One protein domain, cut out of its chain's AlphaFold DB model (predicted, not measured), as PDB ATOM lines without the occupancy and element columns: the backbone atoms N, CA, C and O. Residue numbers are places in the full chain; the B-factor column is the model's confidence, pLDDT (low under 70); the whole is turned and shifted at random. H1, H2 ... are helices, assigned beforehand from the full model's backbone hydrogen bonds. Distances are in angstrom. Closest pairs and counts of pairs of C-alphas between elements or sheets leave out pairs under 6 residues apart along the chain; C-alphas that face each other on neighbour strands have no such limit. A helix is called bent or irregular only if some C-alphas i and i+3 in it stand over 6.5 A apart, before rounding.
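Overview. This is residues 151 to 169 and 196 to 295 of the 298 residues of an uncharacterized protein of Marchantia polymorpha (UniProt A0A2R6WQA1). Three long helices lie side by side in a row, with the bent helix H3 in the middle between H2 and H4, and the chain folds back at each step from one to the next. A shorter helix, H1, crosses steeply at the side of this row, near H2 and the arm H3b, and touches no helix. The printed part has 119 residues with four named helices in the order H1, H2, H3, H4 and no named strand; its class is all helix. The whole is loose, with a radius of gyration of the C-alphas of 16.7 A, and elongated, spanning 57 by 31 by 28 A.

Arrangement. H1, residues 152 to 168, is close but not clearly touching H2, residues 201 to 225; their closest C-alphas, those of Ala 154 and Ala 212, are 7.5 A apart, at a steep tilt of 65 degrees. H3, residues 232 to 255, was assigned as one helix by its hydrogen bonds but is bent: C-alphas 239 and 242 are 6.9 A apart, and its arms H3a, residues 232 to 239, and H3b, residues 242 to 255, stand at 30 degrees. H1 is also close but not clearly touching H3b, with C-alphas 161 and 248 closest at 7.4 A and a steep tilt of 68 degrees, only just short of about perpendicular. H2 and H3a form a helical hairpin; they touch through residues 218 to 225 of H2, the closest C-alphas being those of Gly 225 and Trp 233 at 4.7 A, at a shallow tilt of 30 degrees, opposite ways. H3b and H4, residues 264 to 295, form the other hairpin, with C-alphas 246 and 269 closest at 4.1 A and a shallow tilt of 25 degrees. H3a touches H4 too, opposite ways at a shallow tilt of 7 degrees, with C-alphas 239 and 279 closest at 4.7 A. The helix packing is mostly aligned, touching helices being at shallow tilts. H2 and H4 are apart. Every O i to N i+4 pair is within hydrogen-bond range in H2 and H3b, against 9 of 13 in H1, 3 of 4 in H3a and 27 of 28 in H4.

Along the chain. H1 begins at C-alpha 152, (25.327, -12.100, 35.897), and is 24.8 A long. H2 is 36.4 A long from C-alpha 201, (10.264, -20.055, 53.353), to C-alpha 225. H3a is 11.1 A long and H3b 19.7 A. H4, the longest helix with 32 residues, is 46.6 A long and ends at C-alpha 295, (9.133, 25.039, 31.881).

Size, cuts and confidence. The two C-alphas farthest apart are those of Ala 196 and Gly 295, at 57.6 A. Residues 170 to 195 are not printed, and C-alphas 169 and 196 are 23.5 A apart across this cut. The links from H2 to H3a and from H3b to H4 are short. The mean pLDDT of the printed part is 83.0; residues 151 to 169 and residue 295 are under 70.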
ATOM      1  N   SER A 151      21.683 -12.696  33.779       41.22
ATOM      2  CA  SER A 151      21.785 -13.401  35.070       41.22
ATOM      3  C   SER A 151      23.044 -13.075  35.892       41.22
ATOM      4  O   SER A 151      23.091 -13.368  37.083       41.22
ATOM      5  N   TYR A 152      24.034 -12.414  35.291       40.47
ATOM      6  CA  TYR A 152      25.327 -12.100  35.897       40.47
ATOM      7  C   TYR A 152      25.329 -10.885  36.848       40.47
ATOM      8  O   TYR A 152      26.268 -10.732  37.614       40.47
ATOM      9  N   GLY A 153      24.295 -10.030  36.864       35.44
ATOM     10  CA  GLY A 153      24.294  -8.821  37.716       35.44
ATOM     11  C   GLY A 153      23.712  -9.004  39.127       35.44
ATOM     12  O   GLY A 153      24.200  -8.413  40.085       35.44
ATOM     13  N   ALA A 154      22.664  -9.819  39.273       33.09
ATOM     14  CA  ALA A 154      21.981 -10.011  40.559       33.09
ATOM     15  C   ALA A 154      22.720 -11.007  41.466       33.09
ATOM     16  O   ALA A 154      22.779 -10.810  42.680       33.09
ATOM     17  N   ALA A 155      23.330 -12.035  40.870       35.75
ATOM     18  CA  ALA A 155      24.122 -13.026  41.588       35.75
ATOM     19  C   ALA A 155      25.407 -12.424  42.177       35.75
ATOM     20  O   ALA A 155      25.754 -12.760  43.301       35.75
ATOM     21  N   GLU A 156      26.073 -11.490  41.485       35.53
ATOM     22  CA  GLU A 156      27.271 -10.824  42.016       35.53
ATOM     23  C   GLU A 156      26.956  -9.853  43.158       35.53
ATOM     24  O   GLU A 156      27.699  -9.805  44.130       35.53
ATOM     25  N   VAL A 157      25.838  -9.121  43.113       39.53
ATOM     26  CA  VAL A 157      25.444  -8.220  44.215       39.53
ATOM     27  C   VAL A 157      25.035  -9.011  45.463       39.53
ATOM     28  O   VAL A 157      25.407  -8.633  46.575       39.53
ATOM     29  N   LEU A 158      24.341 -10.143  45.292       41.94
ATOM     30  CA  LEU A 158      24.072 -11.092  46.377       41.94
ATOM     31  C   LEU A 158      25.359 -11.758  46.888       41.94
ATOM     32  O   LEU A 158      25.544 -11.852  48.096       41.94
ATOM     33  N   ALA A 159      26.273 -12.160  46.001       39.88
ATOM     34  CA  ALA A 159      27.549 -12.768  46.375       39.88
ATOM     35  C   ALA A 159      28.485 -11.779  47.090       39.88
ATOM     36  O   ALA A 159      29.153 -12.166  48.041       39.88
ATOM     37  N   LEU A 160      28.497 -10.499  46.707       42.41
ATOM     38  CA  LEU A 160      29.240  -9.438  47.398       42.41
ATOM     39  C   LEU A 160      28.591  -9.072  48.743       42.41
ATOM     40  O   LEU A 160      29.297  -8.771  49.707       42.41
ATOM     41  N   GLY A 161      27.260  -9.145  48.845       40.00
ATOM     42  CA  GLY A 161      26.530  -9.027  50.112       40.00
ATOM     43  C   GLY A 161      26.831 -10.176  51.082       40.00
ATOM     44  O   GLY A 161      27.066  -9.945  52.263       40.00
ATOM     45  N   LEU A 162      26.911 -11.408  50.577       44.53
ATOM     46  CA  LEU A 162      27.299 -12.586  51.358       44.53
ATOM     47  C   LEU A 162      28.796 -12.565  51.721       44.53
ATOM     48  O   LEU A 162      29.159 -12.846  52.860       44.53
ATOM     49  N   ALA A 163      29.671 -12.152  50.799       36.06
ATOM     50  CA  ALA A 163      31.115 -12.055  51.029       36.06
ATOM     51  C   ALA A 163      31.505 -10.921  51.995       36.06
ATOM     52  O   ALA A 163      32.478 -11.051  52.736       36.06
ATOM     53  N   SER A 164      30.747  -9.821  52.036       43.19
ATOM     54  CA  SER A 164      30.999  -8.720  52.980       43.19
ATOM     55  C   SER A 164      30.644  -9.079  54.427       43.19
ATOM     56  O   SER A 164      31.341  -8.631  55.336       43.19
ATOM     57  N   GLY A 165      29.657  -9.954  54.653       42.50
ATOM     58  CA  GLY A 165      29.398 -10.536  55.976       42.50
ATOM     59  C   GLY A 165      30.565 -11.392  56.490       42.50
ATOM     60  O   GLY A 165      30.907 -11.326  57.667       42.50
ATOM     61  N   ILE A 166      31.236 -12.122  55.590       40.88
ATOM     62  CA  ILE A 166      32.371 -13.009  55.907       40.88
ATOM     63  C   ILE A 166      33.632 -12.219  56.299       40.88
ATOM     64  O   ILE A 166      34.398 -12.663  57.150       40.88
ATOM     65  N   LEU A 167      33.849 -11.031  55.721       41.22
ATOM     66  CA  LEU A 167      35.016 -10.194  56.040       41.22
ATOM     67  C   LEU A 167      34.896  -9.454  57.378       41.22
ATOM     68  O   LEU A 167      35.917  -9.091  57.961       41.22
ATOM     69  N   LEU A 168      33.672  -9.213  57.854       44.97
ATOM     70  CA  LEU A 168      33.432  -8.501  59.109       44.97
ATOM     71  C   LEU A 168      33.426  -9.429  60.332       44.97
ATOM     72  O   LEU A 168      33.733  -8.960  61.424       44.97
ATOM     73  N   PHE A 169      33.145 -10.726  60.152       42.97
ATOM     74  CA  PHE A 169      33.059 -11.704  61.242       42.97
ATOM     75  C   PHE A 169      33.713 -13.044  60.849       42.97
ATOM     76  O   PHE A 169      33.021 -14.005  60.497       42.97
ATOM     77  N   ALA A 196      13.394 -21.806  65.968       80.12
ATOM     78  CA  ALA A 196      12.056 -21.193  66.057       80.12
ATOM     79  C   ALA A 196      11.995 -19.708  65.633       80.12
ATOM     80  O   ALA A 196      10.931 -19.177  65.329       80.12
ATOM     81  N   ASN A 197      13.143 -19.040  65.632       81.44
ATOM     82  CA  ASN A 197      13.389 -17.671  65.192       81.44
ATOM     83  C   ASN A 197      13.679 -17.559  63.681       81.44
ATOM     84  O   ASN A 197      13.974 -16.465  63.208       81.44
ATOM     85  N   ALA A 198      13.601 -18.647  62.912       83.88
ATOM     86  CA  ALA A 198      13.727 -18.612  61.460       83.88
ATOM     87  C   ALA A 198      12.504 -17.981  60.787       83.88
ATOM     88  O   ALA A 198      11.355 -18.205  61.172       83.88
ATOM     89  N   LEU A 199      12.753 -17.204  59.732       83.12
ATOM     90  CA  LEU A 199      11.686 -16.793  58.829       83.12
ATOM     91  C   LEU A 199      11.221 -18.006  58.027       83.12
ATOM     92  O   LEU A 199      12.032 -18.754  57.491       83.12
ATOM     93  N   SER A 200       9.906 -18.141  57.861       83.19
ATOM     94  CA  SER A 200       9.342 -19.163  56.981       83.19
ATOM     95  C   SER A 200       9.835 -18.998  55.534       83.19
ATOM     96  O   SER A 200      10.096 -17.878  55.074       83.19
ATOM     97  N   LEU A 201       9.895 -20.096  54.775       80.81
ATOM     98  CA  LEU A 201      10.264 -20.055  53.353       80.81
ATOM     99  C   LEU A 201       9.447 -19.033  52.533       80.81
ATOM    100  O   LEU A 201      10.057 -18.261  51.791       80.81
ATOM    101  N   PRO A 202       8.107 -18.929  52.675       78.38
ATOM    102  CA  PRO A 202       7.337 -17.897  51.980       78.38
ATOM    103  C   PRO A 202       7.785 -16.469  52.314       78.38
ATOM    104  O   PRO A 202       7.881 -15.628  51.422       78.38
ATOM    105  N   THR A 203       8.098 -16.186  53.581       83.44
ATOM    106  CA  THR A 203       8.604 -14.866  53.982       83.44
ATOM    107  C   THR A 203       9.979 -14.578  53.388       83.44
ATOM    108  O   THR A 203      10.195 -13.465  52.914       83.44
ATOM    109  N   TRP A 204      10.879 -15.562  53.332       87.12
ATOM    110  CA  TRP A 204      12.181 -15.415  52.672       87.12
ATOM    111  C   TRP A 204      12.058 -15.075  51.191       87.12
ATOM    112  O   TRP A 204      12.710 -14.146  50.711       87.12
ATOM    113  N   VAL A 205      11.183 -15.790  50.481       84.12
ATOM    114  CA  VAL A 205      10.924 -15.543  49.057       84.12
ATOM    115  C   VAL A 205      10.495 -14.096  48.831       84.12
ATOM    116  O   VAL A 205      11.014 -13.447  47.928       84.12
ATOM    117  N   ILE A 206       9.604 -13.567  49.674       85.25
ATOM    118  CA  ILE A 206       9.145 -12.178  49.560       85.25
ATOM    119  C   ILE A 206      10.291 -11.190  49.821       85.25
ATOM    120  O   ILE A 206      10.438 -10.245  49.055       85.25
ATOM    121  N   HIS A 207      11.143 -11.414  50.829       84.31
ATOM    122  CA  HIS A 207      12.282 -10.524  51.109       84.31
ATOM    123  C   HIS A 207      13.249 -10.441  49.923       84.31
ATOM    124  O   HIS A 207      13.590  -9.348  49.470       84.31
ATOM    125  N   VAL A 208      13.648 -11.594  49.380       85.31
ATOM    126  CA  VAL A 208      14.567 -11.650  48.234       85.31
ATOM    127  C   VAL A 208      13.920 -11.044  46.988       85.31
ATOM    128  O   VAL A 208      14.569 -10.272  46.278       85.31
ATOM    129  N   ALA A 209      12.638 -11.333  46.743       89.56
ATOM    130  CA  ALA A 209      11.896 -10.748  45.630       89.56
ATOM    131  C   ALA A 209      11.834  -9.216  45.734       89.56
ATOM    132  O   ALA A 209      12.165  -8.533  44.770       89.56
ATOM    133  N   SER A 210      11.512  -8.663  46.908       88.62
ATOM    134  CA  SER A 210      11.459  -7.211  47.116       88.62
ATOM    135  C   SER A 210      12.821  -6.529  46.940       88.62
ATOM    136  O   SER A 210      12.892  -5.439  46.370       88.62
ATOM    137  N   VAL A 211      13.922  -7.164  47.363       92.94
ATOM    138  CA  VAL A 211      15.280  -6.648  47.104       92.94
ATOM    139  C   VAL A 211      15.577  -6.631  45.602       92.94
ATOM    140  O   VAL A 211      16.057  -5.624  45.077       92.94
ATOM    141  N   ALA A 212      15.253  -7.712  44.887       91.44
ATOM    142  CA  ALA A 212      15.451  -7.795  43.441       91.44
ATOM    143  C   ALA A 212      14.605  -6.760  42.672       91.44
ATOM    144  O   ALA A 212      15.100  -6.115  41.740       91.44
ATOM    145  N   GLU A 213      13.353  -6.556  43.082       93.12
ATOM    146  CA  GLU A 213      12.470  -5.519  42.539       93.12
ATOM    147  C   GLU A 213      13.054  -4.119  42.753       93.12
ATOM    148  O   GLU A 213      13.085  -3.312  41.820       93.12
ATOM    149  N   TRP A 214      13.592  -3.839  43.942       96.31
ATOM    150  CA  TRP A 214      14.217  -2.553  44.240       96.31
ATOM    151  C   TRP A 214      15.459  -2.291  43.379       96.31
ATOM    152  O   TRP A 214      15.594  -1.214  42.794       96.31
ATOM    153  N   VAL A 215      16.343  -3.282  43.230       94.88
ATOM    154  CA  VAL A 215      17.523  -3.183  42.351       94.88
ATOM    155  C   VAL A 215      17.101  -2.954  40.898       94.88
ATOM    156  O   VAL A 215      17.654  -2.089  40.213       94.88
ATOM    157  N   THR A 216      16.074  -3.665  40.431       95.44
ATOM    158  CA  THR A 216      15.512  -3.466  39.088       95.44
ATOM    159  C   THR A 216      14.997  -2.037  38.909       95.44
ATOM    160  O   THR A 216      15.307  -1.386  37.905       95.44
ATOM    161  N   ALA A 217      14.270  -1.504  39.896       95.56
ATOM    162  CA  ALA A 217      13.794  -0.125  39.884       95.56
ATOM    163  C   ALA A 217      14.956   0.881  39.830       95.56
ATOM    164  O   ALA A 217      14.912   1.834  39.051       95.56
ATOM    165  N   MET A 218      16.033   0.651  40.582       97.44
ATOM    166  CA  MET A 218      17.234   1.491  40.542       97.44
ATOM    167  C   MET A 218      17.875   1.526  39.146       97.44
ATOM    168  O   MET A 218      18.214   2.610  38.657       97.44
ATOM    169  N   VAL A 219      17.993   0.370  38.481       95.88
ATOM    170  CA  VAL A 219      18.505   0.262  37.102       95.88
ATOM    171  C   VAL A 219      17.606   1.016  36.121       95.88
ATOM    172  O   VAL A 219      18.101   1.742  35.257       95.88
ATOM    173  N   LEU A 220      16.285   0.886  36.263       95.50
ATOM    174  CA  LEU A 220      15.308   1.602  35.442       95.50
ATOM    175  C   LEU A 220      15.414   3.120  35.591       95.50
ATOM    176  O   LEU A 220      15.490   3.836  34.591       95.50
ATOM    177  N   VAL A 221      15.473   3.611  36.830       95.38
ATOM    178  CA  VAL A 221      15.638   5.040  37.133       95.38
ATOM    179  C   VAL A 221      16.951   5.569  36.552       95.38
ATOM    180  O   VAL A 221      16.979   6.666  35.990       95.38
ATOM    181  N   TRP A 222      18.025   4.776  36.612       95.88
ATOM    182  CA  TRP A 222      19.310   5.157  36.032       95.88
ATOM    183  C   TRP A 222      19.229   5.307  34.513       95.88
ATOM    184  O   TRP A 222      19.616   6.349  33.983       95.88
ATOM    185  N   LYS A 223      18.671   4.299  33.828       94.00
ATOM    186  CA  LYS A 223      18.468   4.320  32.371       94.00
ATOM    187  C   LYS A 223      17.557   5.465  31.942       94.00
ATOM    188  O   LYS A 223      17.803   6.102  30.923       94.00
ATOM    189  N   TYR A 224      16.527   5.779  32.725       93.50
ATOM    190  CA  TYR A 224      15.701   6.959  32.479       93.50
ATOM    191  C   TYR A 224      16.519   8.257  32.573       93.50
ATOM    192  O   TYR A 224      16.321   9.186  31.791       93.50
ATOM    193  N   GLY A 225      17.493   8.302  33.481       93.56
ATOM    194  CA  GLY A 225      18.442   9.401  33.609       93.56
ATOM    195  C   GLY A 225      19.424   9.566  32.443       93.56
ATOM    196  O   GLY A 225      20.030  10.632  32.336       93.56
ATOM    197  N   ASP A 226      19.580   8.570  31.565       94.00
ATOM    198  CA  ASP A 226      20.355   8.693  30.318       94.00
ATOM    199  C   ASP A 226      19.597   9.459  29.222       94.00
ATOM    200  O   ASP A 226      20.198   9.905  28.244       94.00
ATOM    201  N   MET A 227      18.284   9.661  29.378       92.44
ATOM    202  CA  MET A 227      17.495  10.400  28.396       92.44
ATOM    203  C   MET A 227      17.854  11.900  28.391       92.44
ATOM    204  O   MET A 227      18.092  12.494  29.455       92.44
ATOM    205  N   PRO A 228      17.828  12.565  27.217       88.25
ATOM    206  CA  PRO A 228      18.081  13.997  27.114       88.25
ATOM    207  C   PRO A 228      17.205  14.810  28.075       88.25
ATOM    208  O   PRO A 228      15.985  14.653  28.137       88.25
ATOM    209  N   GLY A 229      17.838  15.678  28.866       86.12
ATOM    210  CA  GLY A 229      17.139  16.516  29.842       86.12
ATOM    211  C   GLY A 229      16.634  15.785  31.097       86.12
ATOM    212  O   GLY A 229      15.899  16.395  31.879       86.12
ATOM    213  N   LYS A 230      17.019  14.522  31.332       91.06
ATOM    214  CA  LYS A 230      16.610  13.728  32.510       91.06
ATOM    215  C   LYS A 230      17.761  13.334  33.443       91.06
ATOM    216  O   LYS A 230      17.531  12.610  34.402       91.06
ATOM    217  N   SER A 231      18.963  13.884  33.264       91.19
ATOM    218  CA  SER A 231      20.156  13.552  34.069       91.19
ATOM    219  C   SER A 231      19.986  13.685  35.591       91.19
ATOM    220  O   SER A 231      20.648  12.972  36.345       91.19
ATOM    221  N   SER A 232      19.066  14.534  36.068       90.75
ATOM    222  CA  SER A 232      18.729  14.659  37.495       90.75
ATOM    223  C   SER A 232      18.208  13.358  38.120       90.75
ATOM    224  O   SER A 232      18.380  13.157  39.321       90.75
ATOM    225  N   TRP A 233      17.647  12.449  37.319       93.50
ATOM    226  CA  TRP A 233      17.137  11.153  37.769       93.50
ATOM    227  C   TRP A 233      18.244  10.174  38.171       93.50
ATOM    228  O   TRP A 233      18.029   9.365  39.066       93.50
ATOM    229  N   LYS A 234      19.473  10.315  37.653       92.94
ATOM    230  CA  LYS A 234      20.618   9.530  38.156       92.94
ATOM    231  C   LYS A 234      20.923   9.836  39.623       92.94
ATOM    232  O   LYS A 234      21.335   8.960  40.377       92.94
ATOM    233  N   GLY A 235      20.680  11.079  40.047       92.06
ATOM    234  CA  GLY A 235      20.778  11.469  41.454       92.06
ATOM    235  C   GLY A 235      19.747  10.764  42.340       92.06
ATOM    236  O   GLY A 235      20.042  10.498  43.500       92.06
ATOM    237  N   LEU A 236      18.572  10.422  41.796       95.56
ATOM    238  CA  LEU A 236      17.566   9.632  42.506       95.56
ATOM    239  C   LEU A 236      18.022   8.187  42.695       95.56
ATOM    240  O   LEU A 236      17.903   7.689  43.807       95.56
ATOM    241  N   THR A 237      18.627   7.555  41.683       95.19
ATOM    242  CA  THR A 237      19.213   6.213  41.845       95.19
ATOM    243  C   THR A 237      20.239   6.179  42.979       95.19
ATOM    244  O   THR A 237      20.173   5.301  43.832       95.19
ATOM    245  N   TRP A 238      21.142   7.166  43.050       95.69
ATOM    246  CA  TRP A 238      22.078   7.288  44.175       95.69
ATOM    247  C   TRP A 238      21.363   7.496  45.513       95.69
ATOM    248  O   TRP A 238      21.762   6.925  46.524       95.69
ATOM    249  N   GLY A 239      20.277   8.270  45.521       95.25
ATOM    250  CA  GLY A 239      19.451   8.480  46.708       95.25
ATOM    251  C   GLY A 239      18.712   7.232  47.201       95.25
ATOM    252  O   GLY A 239      18.353   7.198  48.372       95.25
ATOM    253  N   MET A 240      18.511   6.218  46.351       97.56
ATOM    254  CA  MET A 240      17.872   4.938  46.697       97.56
ATOM    255  C   MET A 240      18.834   3.928  47.348       97.56
ATOM    256  O   MET A 240      18.374   2.969  47.969       97.56
ATOM    257  N   VAL A 241      20.154   4.128  47.228       97.38
ATOM    258  CA  VAL A 241      21.186   3.197  47.729       97.38
ATOM    259  C   VAL A 241      21.102   2.957  49.245       97.38
ATOM    260  O   VAL A 241      21.186   1.796  49.643       97.38
ATOM    261  N   PRO A 242      20.901   3.968  50.117       97.00
ATOM    262  CA  PRO A 242      20.849   3.709  51.555       97.00
ATOM    263  C   PRO A 242      19.673   2.806  51.955       97.00
ATOM    264  O   PRO A 242      19.846   1.936  52.801       97.00
ATOM    265  N   LEU A 243      18.510   2.931  51.298       96.56
ATOM    266  CA  LEU A 243      17.365   2.040  51.545       96.56
ATOM    267  C   LEU A 243      17.664   0.592  51.137       96.56
ATOM    268  O   LEU A 243      17.296  -0.329  51.864       96.56
ATOM    269  N   LEU A 244      18.382   0.388  50.025       96.56
ATOM    270  CA  LEU A 244      18.867  -0.940  49.638       96.56
ATOM    271  C   LEU A 244      19.828  -1.501  50.695       96.56
ATOM    272  O   LEU A 244      19.702  -2.658  51.080       96.56
ATOM    273  N   GLY A 245      20.743  -0.674  51.209       94.50
ATOM    274  CA  GLY A 245      21.629  -1.058  52.310       94.50
ATOM    275  C   GLY A 245      20.855  -1.501  53.556       94.50
ATOM    276  O   GLY A 245      21.171  -2.536  54.133       94.50
ATOM    277  N   GLY A 246      19.794  -0.778  53.927       95.12
ATOM    278  CA  GLY A 246      18.918  -1.163  55.037       95.12
ATOM    279  C   GLY A 246      18.216  -2.506  54.811       95.12
ATOM    280  O   GLY A 246      18.158  -3.326  55.727       95.12
ATOM    281  N   ALA A 247      17.746  -2.771  53.589       93.50
ATOM    282  CA  ALA A 247      17.160  -4.062  53.229       93.50
ATOM    283  C   ALA A 247      18.183  -5.209  53.324       93.50
ATOM    284  O   ALA A 247      17.844  -6.291  53.803       93.50
ATOM    285  N   MET A 248      19.439  -4.965  52.934       94.25
ATOM    286  CA  MET A 248      20.517  -5.944  53.090       94.25
ATOM    287  C   MET A 248      20.821  -6.221  54.565       94.25
ATOM    288  O   MET A 248      20.914  -7.385  54.930       94.25
ATOM    289  N   CYS A 249      20.881  -5.199  55.430       92.81
ATOM    290  CA  CYS A 249      21.046  -5.395  56.877       92.81
ATOM    291  C   CYS A 249      19.943  -6.288  57.469       92.81
ATOM    292  O   CYS A 249      20.251  -7.216  58.217       92.81
ATOM    293  N   ALA A 250      18.681  -6.051  57.091       91.06
ATOM    294  CA  ALA A 250      17.546  -6.869  57.518       91.06
ATOM    295  C   ALA A 250      17.687  -8.328  57.054       91.06
ATOM    296  O   ALA A 250      17.557  -9.258  57.847       91.06
ATOM    297  N   CYS A 251      18.003  -8.532  55.769       92.81
ATOM    298  CA  CYS A 251      18.184  -9.866  55.198       92.81
ATOM    299  C   CYS A 251      19.353 -10.607  55.853       92.81
ATOM    300  O   CYS A 251      19.228 -11.792  56.139       92.81
ATOM    301  N   THR A 252      20.468  -9.927  56.135       89.94
ATOM    302  CA  THR A 252      21.611 -10.515  56.844       89.94
ATOM    303  C   THR A 252      21.229 -10.921  58.263       89.94
ATOM    304  O   THR A 252      21.532 -12.037  58.672       89.94
ATOM    305  N   TRP A 253      20.520 -10.070  59.009       89.06
ATOM    306  CA  TRP A 253      20.084 -10.416  60.363       89.06
ATOM    307  C   TRP A 253      19.145 -11.632  60.370       89.06
ATOM    308  O   TRP A 253      19.327 -12.552  61.165       89.06
ATOM    309  N   HIS A 254      18.206 -11.697  59.423       88.88
ATOM    310  CA  HIS A 254      17.328 -12.854  59.246       88.88
ATOM    311  C   HIS A 254      18.064 -14.114  58.774       88.88
ATOM    312  O   HIS A 254      17.691 -15.213  59.184       88.88
ATOM    313  N   PHE A 255      19.109 -13.975  57.951       88.25
ATOM    314  CA  PHE A 255      19.954 -15.089  57.501       88.25
ATOM    315  C   PHE A 255      20.624 -15.793  58.682       88.25
ATOM    316  O   PHE A 255      20.646 -17.017  58.738       88.25
ATOM    317  N   PHE A 256      21.076 -15.022  59.671       88.31
ATOM    318  CA  PHE A 256      21.610 -15.533  60.936       88.31
ATOM    319  C   PHE A 256      20.525 -15.752  61.996       88.31
ATOM    320  O   PHE A 256      20.772 -15.612  63.191       88.31
ATOM    321  N   TYR A 257      19.302 -16.071  61.571       86.88
ATOM    322  CA  TYR A 257      18.187 -16.400  62.453       86.88
ATOM    323  C   TYR A 257      17.888 -15.335  63.523       86.88
ATOM    324  O   TYR A 257      17.376 -15.665  64.577       86.88
ATOM    325  N   ASN A 258      18.132 -14.047  63.289       88.62
ATOM    326  CA  ASN A 258      17.925 -12.996  64.296       88.62
ATOM    327  C   ASN A 258      18.833 -13.135  65.535       88.62
ATOM    328  O   ASN A 258      18.393 -12.886  66.659       88.62
ATOM    329  N   ASP A 259      20.090 -13.548  65.347       86.88
ATOM    330  CA  ASP A 259      21.065 -13.643  66.437       86.88
ATOM    331  C   ASP A 259      21.195 -12.295  67.192       86.88
ATOM    332  O   ASP A 259      21.400 -11.251  66.552       86.88
ATOM    333  N   PRO A 260      21.083 -12.277  68.537       88.56
ATOM    334  CA  PRO A 260      21.255 -11.065  69.339       88.56
ATOM    335  C   PRO A 260      22.623 -10.386  69.171       88.56
ATOM    336  O   PRO A 260      22.722  -9.168  69.299       88.56
ATOM    337  N   SER A 261      23.682 -11.134  68.845       88.94
ATOM    338  CA  SER A 261      25.017 -10.570  68.577       88.94
ATOM    339  C   SER A 261      25.043  -9.640  67.356       88.94
ATOM    340  O   SER A 261      25.878  -8.739  67.275       88.94
ATOM    341  N   LEU A 262      24.086  -9.808  66.439       87.88
ATOM    342  CA  LEU A 262      23.938  -9.029  65.214       87.88
ATOM    343  C   LEU A 262      22.844  -7.955  65.312       87.88
ATOM    344  O   LEU A 262      22.523  -7.327  64.303       87.88
ATOM    345  N   GLU A 263      22.300  -7.676  66.502       90.81
ATOM    346  CA  GLU A 263      21.263  -6.647  66.715       90.81
ATOM    347  C   GLU A 263      21.693  -5.252  66.216       90.81
ATOM    348  O   GLU A 263      20.869  -4.441  65.787       90.81
ATOM    349  N   VAL A 264      23.002  -4.983  66.160       89.81
ATOM    350  CA  VAL A 264      23.559  -3.764  65.549       89.81
ATOM    351  C   VAL A 264      23.089  -3.550  64.100       89.81
ATOM    352  O   VAL A 264      22.932  -2.405  63.673       89.81
ATOM    353  N   LEU A 265      22.795  -4.622  63.352       83.88
ATOM    354  CA  LEU A 265      22.242  -4.542  61.997       83.88
ATOM    355  C   LEU A 265      20.840  -3.927  61.976       83.88
ATOM    356  O   LEU A 265      20.516  -3.222  61.026       83.88
ATOM    357  N   VAL A 266      20.036  -4.122  63.024       92.50
ATOM    358  CA  VAL A 266      18.697  -3.522  63.150       92.50
ATOM    359  C   VAL A 266      18.811  -2.013  63.358       92.50
ATOM    360  O   VAL A 266      18.109  -1.224  62.720       92.50
ATOM    361  N   VAL A 267      19.754  -1.583  64.201       93.75
ATOM    362  CA  VAL A 267      20.044  -0.157  64.411       93.75
ATOM    363  C   VAL A 267      20.579   0.475  63.125       93.75
ATOM    364  O   VAL A 267      20.148   1.565  62.736       93.75
ATOM    365  N   LEU A 268      21.476  -0.222  62.423       90.19
ATOM    366  CA  LEU A 268      22.012   0.227  61.144       90.19
ATOM    367  C   LEU A 268      20.926   0.300  60.060       90.19
ATOM    368  O   LEU A 268      20.873   1.284  59.325       90.19
ATOM    369  N   GLN A 269      20.017  -0.675  59.998       94.25
ATOM    370  CA  GLN A 269      18.848  -0.655  59.118       94.25
ATOM    371  C   GLN A 269      17.977   0.578  59.388       94.25
ATOM    372  O   GLN A 269      17.589   1.276  58.448       94.25
ATOM    373  N   ALA A 270      17.686   0.882  60.657       93.62
ATOM    374  CA  ALA A 270      16.900   2.056  61.029       93.62
ATOM    375  C   ALA A 270      17.603   3.362  60.624       93.62
ATOM    376  O   ALA A 270      16.987   4.247  60.025       93.62
ATOM    377  N   PHE A 271      18.911   3.460  60.870       95.06
ATOM    378  CA  PHE A 271      19.723   4.598  60.448       95.06
ATOM    379  C   PHE A 271      19.715   4.780  58.924       95.06
ATOM    380  O   PHE A 271      19.407   5.866  58.426       95.06
ATOM    381  N   LEU A 272      19.987   3.713  58.171       89.38
ATOM    382  CA  LEU A 272      19.981   3.720  56.708       89.38
ATOM    383  C   LEU A 272      18.598   4.036  56.133       89.38
ATOM    384  O   LEU A 272      18.505   4.677  55.088       89.38
ATOM    385  N   THR A 273      17.526   3.672  56.839       95.62
ATOM    386  CA  THR A 273      16.156   4.051  56.475       95.62
ATOM    387  C   THR A 273      15.940   5.557  56.594       95.62
ATOM    388  O   THR A 273      15.405   6.183  55.677       95.62
ATOM    389  N   VAL A 274      16.385   6.172  57.695       94.12
ATOM    390  CA  VAL A 274      16.308   7.632  57.870       94.12
ATOM    391  C   VAL A 274      17.134   8.339  56.798       94.12
ATOM    392  O   VAL A 274      16.611   9.202  56.091       94.12
ATOM    393  N   VAL A 275      18.394   7.932  56.625       92.88
ATOM    394  CA  VAL A 275      19.290   8.497  55.606       92.88
ATOM    395  C   VAL A 275      18.688   8.342  54.212       92.88
ATOM    396  O   VAL A 275      18.633   9.319  53.471       92.88
ATOM    397  N   GLY A 276      18.183   7.157  53.876       95.94
ATOM    398  CA  GLY A 276      17.589   6.844  52.580       95.94
ATOM    399  C   GLY A 276      16.366   7.692  52.251       95.94
ATOM    400  O   GLY A 276      16.261   8.238  51.153       95.94
ATOM    401  N   ASN A 277      15.469   7.887  53.219       96.81
ATOM    402  CA  ASN A 277      14.326   8.783  53.046       96.81
ATOM    403  C   ASN A 277      14.774  10.237  52.833       96.81
ATOM    404  O   ASN A 277      14.263  10.919  51.941       96.81
ATOM    405  N   CYS A 278      15.767  10.707  53.592       96.88
ATOM    406  CA  CYS A 278      16.329  12.045  53.416       96.88
ATOM    407  C   CYS A 278      16.994  12.223  52.040       96.88
ATOM    408  O   CYS A 278      16.775  13.242  51.380       96.88
ATOM    409  N   THR A 279      17.777  11.246  51.575       95.75
ATOM    410  CA  THR A 279      18.461  11.313  50.275       95.75
ATOM    411  C   THR A 279      17.482  11.238  49.111       95.75
ATOM    412  O   THR A 279      17.627  11.999  48.150       95.75
ATOM    413  N   MET A 280      16.452  10.392  49.196       95.81
ATOM    414  CA  MET A 280      15.384  10.351  48.196       95.81
ATOM    415  C   MET A 280      14.590  11.658  48.159       95.81
ATOM    416  O   MET A 280      14.322  12.170  47.071       95.81
ATOM    417  N   TRP A 281      14.271  12.249  49.314       97.19
ATOM    418  CA  TRP A 281      13.596  13.546  49.376       97.19
ATOM    419  C   TRP A 281      14.433  14.661  48.734       97.19
ATOM    420  O   TRP A 281      13.936  15.416  47.894       97.19
ATOM    421  N   ALA A 282      15.729  14.718  49.048       94.75
ATOM    422  CA  ALA A 282      16.650  15.670  48.435       94.75
ATOM    423  C   ALA A 282      16.762  15.472  46.911       94.75
ATOM    424  O   ALA A 282      16.778  16.446  46.151       94.75
ATOM    425  N   ALA A 283      16.805  14.224  46.437       95.88
ATOM    426  CA  ALA A 283      16.825  13.915  45.010       95.88
ATOM    427  C   ALA A 283      15.516  14.317  44.311       95.88
ATOM    428  O   ALA A 283      15.560  14.944  43.249       95.88
ATOM    429  N   ALA A 284      14.362  14.041  44.923       94.81
ATOM    430  CA  ALA A 284      13.057  14.450  44.411       94.81
ATOM    431  C   ALA A 284      12.949  15.978  44.293       94.81
ATOM    432  O   ALA A 284      12.528  16.496  43.257       94.81
ATOM    433  N   TYR A 285      13.425  16.715  45.301       94.69
ATOM    434  CA  TYR A 285      13.487  18.176  45.255       94.69
ATOM    435  C   TYR A 285      14.367  18.691  44.102       94.69
ATOM    436  O   TYR A 285      13.986  19.622  43.388       94.69
ATOM    437  N   ARG A 286      15.527  18.064  43.861       94.06
ATOM    438  CA  ARG A 286      16.403  18.402  42.723       94.06
ATOM    439  C   ARG A 286      15.729  18.139  41.377       94.06
ATOM    440  O   ARG A 286      15.884  18.948  40.464       94.06
ATOM    441  N   ILE A 287      14.979  17.043  41.248       93.69
ATOM    442  CA  ILE A 287      14.201  16.739  40.038       93.69
ATOM    443  C   ILE A 287      13.125  17.803  39.812       93.69
ATOM    444  O   ILE A 287      13.003  18.302  38.693       93.69
ATOM    445  N   TRP A 288      12.393  18.188  40.862       94.12
ATOM    446  CA  TRP A 288      11.372  19.231  40.786       94.12
ATOM    447  C   TRP A 288      11.960  20.572  40.329       94.12
ATOM    448  O   TRP A 288      11.483  21.133  39.341       94.12
ATOM    449  N   LYS A 289      13.056  21.041  40.941       93.00
ATOM    450  CA  LYS A 289      13.730  22.276  40.498       93.00
ATOM    451  C   LYS A 289      14.147  22.212  39.028       93.00
ATOM    452  O   LYS A 289      13.812  23.105  38.255       93.00
ATOM    453  N   ALA A 290      14.760  21.103  38.617       89.31
ATOM    454  CA  ALA A 290      15.174  20.883  37.232       89.31
ATOM    455  C   ALA A 290      14.002  20.742  36.235       89.31
ATOM    456  O   ALA A 290      14.236  20.740  35.023       89.31
ATOM    457  N   SER A 291      12.761  20.557  36.705       88.06
ATOM    458  CA  SER A 291      11.557  20.619  35.862       88.06
ATOM    459  C   SER A 291      10.992  22.033  35.733       88.06
ATOM    460  O   SER A 291      10.543  22.390  34.648       88.06
ATOM    461  N   GLN A 292      11.086  22.850  36.788       89.81
ATOM    462  CA  GLN A 292      10.637  24.244  36.760       89.81
ATOM    463  C   GLN A 292      11.496  25.071  35.797       89.81
ATOM    464  O   GLN A 292      10.962  25.779  34.953       89.81
ATOM    465  N   GLU A 293      12.819  24.900  35.851       84.19
ATOM    466  CA  GLU A 293      13.762  25.599  34.964       84.19
ATOM    467  C   GLU A 293      13.510  25.297  33.478       84.19
ATOM    468  O   GLU A 293      13.658  26.174  32.635       84.19
ATOM    469  N   LYS A 294      13.069  24.077  33.144       77.44
ATOM    470  CA  LYS A 294      12.730  23.704  31.761       77.44
ATOM    471  C   LYS A 294      11.403  24.292  31.290       77.44
ATOM    472  O   LYS A 294      11.258  24.558  30.105       77.44
ATOM    473  N   GLY A 295      10.442  24.468  32.196       68.25
ATOM    474  CA  GLY A 295       9.133  25.039  31.881       68.25
ATOM    475  C   GLY A 295       9.137  26.561  31.726       68.25
ATOM    476  O   GLY A 295       8.196  27.101  31.167       68.25
TER     477      GLY A 295